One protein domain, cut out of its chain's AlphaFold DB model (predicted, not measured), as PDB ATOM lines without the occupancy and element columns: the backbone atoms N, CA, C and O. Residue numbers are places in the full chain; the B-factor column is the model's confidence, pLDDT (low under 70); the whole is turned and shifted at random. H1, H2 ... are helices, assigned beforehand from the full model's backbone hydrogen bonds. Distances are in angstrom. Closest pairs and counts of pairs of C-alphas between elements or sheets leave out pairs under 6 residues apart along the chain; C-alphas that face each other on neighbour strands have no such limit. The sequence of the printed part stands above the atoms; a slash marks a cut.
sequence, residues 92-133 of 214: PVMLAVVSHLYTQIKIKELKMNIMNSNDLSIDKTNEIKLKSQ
ATOM      1  N   PRO A  92     180.147 152.611 245.546       92.88
ATOM      2  CA  PRO A  92     180.425 151.376 246.286       92.88
ATOM      3  C   PRO A  92     181.505 151.559 247.359       92.88
ATOM      4  O   PRO A  92     181.400 150.998 248.448       92.88
ATOM      5  N   VAL A  93     182.511 152.406 247.100       94.12
ATOM      6  CA  VAL A  93     183.559 152.718 248.088       94.12
ATOM      7  C   VAL A  93     182.985 153.485 249.279       94.12
ATOM      8  O   VAL A  93     183.368 153.215 250.414       94.12
ATOM      9  N   MET A  94     182.044 154.408 249.050       92.38
ATOM     10  CA  MET A  94     181.430 155.168 250.141       92.38
ATOM     11  C   MET A  94     180.603 154.232 251.024       92.38
ATOM     12  O   MET A  94     180.777 154.230 252.240       92.38
ATOM     13  N   LEU A  95     179.789 153.366 250.414       92.62
ATOM     14  CA  LEU A  95     179.002 152.362 251.133       92.62
ATOM     15  C   LEU A  95     179.879 151.404 251.944       92.62
ATOM     16  O   LEU A  95     179.546 151.097 253.086       92.62
ATOM     17  N   ALA A  96     181.013 150.962 251.393       94.31
ATOM     18  CA  ALA A  96     181.963 150.110 252.107       94.31
ATOM     19  C   ALA A  96     182.614 150.829 253.301       94.31
ATOM     20  O   ALA A  96     182.783 150.242 254.368       94.31
ATOM     21  N   VAL A  97     182.963 152.111 253.148       94.94
ATOM     22  CA  VAL A  97     183.517 152.919 254.243       94.94
ATOM     23  C   VAL A  97     182.468 153.141 255.330       94.94
ATOM     24  O   VAL A  97     182.757 152.906 256.502       94.94
ATOM     25  N   VAL A  98     181.246 153.537 254.965       93.38
ATOM     26  CA  VAL A  98     180.145 153.767 255.913       93.38
ATOM     27  C   VAL A  98     179.770 152.479 256.642       93.38
ATOM     28  O   VAL A  98     179.642 152.498 257.865       93.38
ATOM     29  N   SER A  99     179.656 151.349 255.936       93.62
ATOM     30  CA  SER A  99     179.362 150.059 256.566       93.62
ATOM     31  C   SER A  99     180.473 149.648 257.528       93.62
ATOM     32  O   SER A  99     180.185 149.263 258.661       93.62
ATOM     33  N   HIS A 100     181.741 149.830 257.145       93.19
ATOM     34  CA  HIS A 100     182.870 149.574 258.031       93.19
ATOM     35  C   HIS A 100     182.828 150.468 259.277       93.19
ATOM     36  O   HIS A 100     182.975 149.968 260.391       93.19
ATOM     37  N   LEU A 101     182.593 151.776 259.123       93.50
ATOM     38  CA  LEU A 101     182.462 152.705 260.248       93.50
ATOM     39  C   LEU A 101     181.312 152.304 261.179       93.50
ATOM     40  O   LEU A 101     181.509 152.244 262.392       93.50
ATOM     41  N   TYR A 102     180.145 151.979 260.622       93.94
ATOM     42  CA  TYR A 102     178.977 151.543 261.382       93.94
ATOM     43  C   TYR A 102     179.259 150.259 262.171       93.94
ATOM     44  O   TYR A 102     178.999 150.194 263.373       93.94
ATOM     45  N   THR A 103     179.889 149.262 261.542       92.44
ATOM     46  CA  THR A 103     180.319 148.036 262.223       92.44
ATOM     47  C   THR A 103     181.300 148.339 263.357       92.44
ATOM     48  O   THR A 103     181.159 147.788 264.446       92.44
ATOM     49  N   GLN A 104     182.265 149.242 263.154       87.38
ATOM     50  CA  GLN A 104     183.216 149.629 264.202       87.38
ATOM     51  C   GLN A 104     182.531 150.334 265.382       87.38
ATOM     52  O   GLN A 104     182.910 150.090 266.529       87.38
ATOM     53  N   ILE A 105     181.535 151.191 265.130       89.62
ATOM     54  CA  ILE A 105     180.745 151.854 266.182       89.62
ATOM     55  C   ILE A 105     179.945 150.813 266.966       89.62
ATOM     56  O   ILE A 105     180.097 150.733 268.182       89.62
ATOM     57  N   LYS A 106     179.210 149.933 266.281       88.88
ATOM     58  CA  LYS A 106     178.414 148.878 266.923       88.88
ATOM     59  C   LYS A 106     179.275 147.910 267.741       88.88
ATOM     60  O   LYS A 106     178.902 147.515 268.841       88.88
ATOM     61  N   ILE A 107     180.470 147.562 267.251       86.25
ATOM     62  CA  ILE A 107     181.445 146.762 268.010       86.25
ATOM     63  C   ILE A 107     181.903 147.503 269.273       86.25
ATOM     64  O   ILE A 107     182.097 146.869 270.309       86.25
ATOM     65  N   LYS A 108     182.110 148.824 269.212       83.62
ATOM     66  CA  LYS A 108     182.467 149.617 270.398       83.62
ATOM     67  C   LYS A 108     181.322 149.675 271.401       83.62
ATOM     68  O   LYS A 108     181.586 149.476 272.578       83.62
ATOM     69  N   GLU A 109     180.092 149.898 270.954       83.81
ATOM     70  CA  GLU A 109     178.904 149.900 271.818       83.81
ATOM     71  C   GLU A 109     178.724 148.554 272.519       83.81
ATOM     72  O   GLU A 109     178.605 148.511 273.738       83.81
ATOM     73  N   LEU A 110     178.821 147.443 271.779       83.06
ATOM     74  CA  LEU A 110     178.776 146.099 272.360       83.06
ATOM     75  C   LEU A 110     179.883 145.891 273.399       83.06
ATOM     76  O   LEU A 110     179.616 145.379 274.481       83.06
ATOM     77  N   LYS A 111     181.116 146.325 273.110       79.75
ATOM     78  CA  LYS A 111     182.225 146.253 274.074       79.75
ATOM     79  C   LYS A 111     181.966 147.087 275.328       79.75
ATOM     80  O   LYS A 111     182.288 146.623 276.414       79.75
ATOM     81  N   MET A 112     181.413 148.291 275.188       76.56
ATOM     82  CA  MET A 112     181.076 149.155 276.325       76.56
ATOM     83  C   MET A 112     179.949 148.550 277.165       76.56
ATOM     84  O   MET A 112     180.052 148.530 278.386       76.56
ATOM     85  N   ASN A 113     178.922 147.986 276.529       79.44
ATOM     86  CA  ASN A 113     177.830 147.313 277.229       79.44
ATOM     87  C   ASN A 113     178.329 146.082 277.997       79.44
ATOM     88  O   ASN A 113     177.996 145.941 279.168       79.44
ATOM     89  N   ILE A 114     179.191 145.260 277.383       76.50
ATOM     90  CA  ILE A 114     179.839 144.103 278.030       76.50
ATOM     91  C   ILE A 114     180.736 144.533 279.202       76.50
ATOM     92  O   ILE A 114     180.806 143.840 280.208       76.50
ATOM     93  N   MET A 115     181.435 145.663 279.076       68.88
ATOM     94  CA  MET A 115     182.285 146.214 280.136       68.88
ATOM     95  C   MET A 115     181.462 146.751 281.321       68.88
ATOM     96  O   MET A 115     181.922 146.691 282.455       68.88
ATOM     97  N   ASN A 116     180.266 147.287 281.056       69.62
ATOM     98  CA  ASN A 116     179.373 147.852 282.070       69.62
ATOM     99  C   ASN A 116     178.530 146.781 282.784       69.62
ATOM    100  O   ASN A 116     178.161 146.962 283.942       69.62
ATOM    101  N   SER A 117     178.220 145.666 282.119       68.88
ATOM    102  CA  SER A 117     177.717 144.460 282.777       68.88
ATOM    103  C   SER A 117     178.888 143.797 283.504       68.88
ATOM    104  O   SER A 117     179.707 143.150 282.862       68.88
ATOM    105  N   ASN A 118     178.995 143.993 284.818       58.97
ATOM    106  CA  ASN A 118     180.114 143.613 285.704       58.97
ATOM    107  C   ASN A 118     180.552 142.116 285.715       58.97
ATOM    108  O   ASN A 118     181.287 141.711 286.609       58.97
ATOM    109  N   ASP A 119     180.158 141.299 284.738       57.47
ATOM    110  CA  ASP A 119     180.477 139.870 284.589       57.47
ATOM    111  C   ASP A 119     181.803 139.586 283.855       57.47
ATOM    112  O   ASP A 119     182.102 138.441 283.492       57.47
ATOM    113  N   LEU A 120     182.632 140.604 283.594       58.69
ATOM    114  CA  LEU A 120     183.871 140.418 282.840       58.69
ATOM    115  C   LEU A 120     185.090 140.234 283.754       58.69
ATOM    116  O   LEU A 120     185.501 141.145 284.470       58.69
ATOM    117  N   SER A 121     185.714 139.055 283.678       60.28
ATOM    118  CA  SER A 121     186.988 138.772 284.344       60.28
ATOM    119  C   SER A 121     188.069 139.787 283.938       60.28
ATOM    120  O   SER A 121     188.163 140.190 282.775       60.28
ATOM    121  N   ILE A 122     188.906 140.188 284.902       61.22
ATOM    122  CA  ILE A 122     189.971 141.205 284.755       61.22
ATOM    123  C   ILE A 122     190.866 140.940 283.524       61.22
ATOM    124  O   ILE A 122     191.269 141.881 282.836       61.22
ATOM    125  N   ASP A 123     191.096 139.672 283.179       59.38
ATOM    126  CA  ASP A 123     191.883 139.267 282.008       59.38
ATOM    127  C   ASP A 123     191.237 139.658 280.670       59.38
ATOM    128  O   ASP A 123     191.902 140.229 279.801       59.38
ATOM    129  N   LYS A 124     189.921 139.460 280.512       62.12
ATOM    130  CA  LYS A 124     189.193 139.843 279.286       62.12
ATOM    131  C   LYS A 124     189.168 141.361 279.099       62.12
ATOM    132  O   LYS A 124     189.251 141.864 277.978       62.12
ATOM    133  N   THR A 125     189.117 142.105 280.196       59.00
ATOM    134  CA  THR A 125     189.182 143.570 280.204       59.00
ATOM    135  C   THR A 125     190.530 144.090 279.690       59.00
ATOM    136  O   THR A 125     190.585 145.049 278.908       59.00
ATOM    137  N   ASN A 126     191.625 143.427 280.071       59.09
ATOM    138  CA  ASN A 126     192.970 143.748 279.597       59.09
ATOM    139  C   ASN A 126     193.151 143.399 278.111       59.09
ATOM    140  O   ASN A 126     193.674 144.221 277.354       59.09
ATOM    141  N   GLU A 127     192.626 142.263 277.647       60.09
ATOM    142  CA  GLU A 127     192.622 141.910 276.218       60.09
ATOM    143  C   GLU A 127     191.852 142.922 275.348       60.09
ATOM    144  O   GLU A 127     192.290 143.283 274.248       60.09
ATOM    145  N   ILE A 128     190.717 143.436 275.836       60.06
ATOM    146  CA  ILE A 128     189.920 144.448 275.123       60.06
ATOM    147  C   ILE A 128     190.682 145.776 275.012       60.06
ATOM    148  O   ILE A 128     190.668 146.397 273.941       60.06
ATOM    149  N   LYS A 129     191.382 146.200 276.073       57.47
ATOM    150  CA  LYS A 129     192.252 147.390 276.050       57.47
ATOM    151  C   LYS A 129     193.427 147.226 275.083       57.47
ATOM    152  O   LYS A 129     193.704 148.152 274.319       57.47
ATOM    153  N   LEU A 130     194.065 146.054 275.055       54.91
ATOM    154  CA  LEU A 130     195.185 145.748 274.154       54.91
ATOM    155  C   LEU A 130     194.773 145.741 272.670       54.91
ATOM    156  O   LEU A 130     195.551 146.152 271.810       54.91
ATOM    157  N   LYS A 131     193.524 145.364 272.351       59.00
ATOM    158  CA  LYS A 131     192.975 145.434 270.980       59.00
ATOM    159  C   LYS A 131     192.765 146.861 270.458       59.00
ATOM    160  O   LYS A 131     192.561 147.037 269.252       59.00
ATOM    161  N   SER A 132     192.794 147.887 271.310       61.81
ATOM    162  CA  SER A 132     192.713 149.276 270.852       61.81
ATOM    163  C   SER A 132     194.031 149.666 270.187       61.81
ATOM    164  O   SER A 132     195.049 149.850 270.854       61.81
ATOM    165  N   GLN A 133     194.037 149.782 268.853       64.88
ATOM    166  CA  GLN A 133     195.263 150.109 268.122       64.88
ATOM    167  C   GLN A 133     195.874 151.414 268.644       64.88
ATOM    168  O   GLN A 133     195.303 152.512 268.521       64.88
TER     169      GLN A 133
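AT A GLANCE: This is residues 92 to 133 of the 214 residues of the protein "Hypothetical protein" of Rotaria sordida (UniProt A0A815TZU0). One long straight helix, H1, makes the length of a J-shaped hook, and the shorter H2 folds back near its far end. Residues 92 to 110 of H1 stick out alone. The printed part has 42 residues with two named helices, H1 then H2, and no named strand; its class is all helix. It is only just loose, close to extended, with a radius of gyration of the C-alphas of 13.2 A and spans of 41 by 20 by 7 A.

IN THESE COORDINATES: Find C-alpha 92 at (180.425, 151.376, 246.286); from there H1, residues 92 to 116, runs 36.0 A to C-alpha 116 at (179.373, 147.852, 282.070). H2, residues 122 to 130, runs 12.7 A and ends at C-alpha 130, (195.185, 145.748, 274.154).

HOW THE PARTS SIT: Look at Met 115 and Thr 125: their C-alphas, the closest of H1 and H2, are 7.4 A apart. The helices are close but not clearly touching. They run opposite ways at a shallow tilt of 26 degrees. In H1 and H2 every O i to N i+4 pair is within hydrogen-bond range.

THE WHOLE: The farthest C-alphas, those of Pro 92 and Ile 122, are 40.9 A apart. The printed part has no cut, and the link from H1 to H2 is tight. In the B-factor column, residues 115 to 133 of this model are under 70.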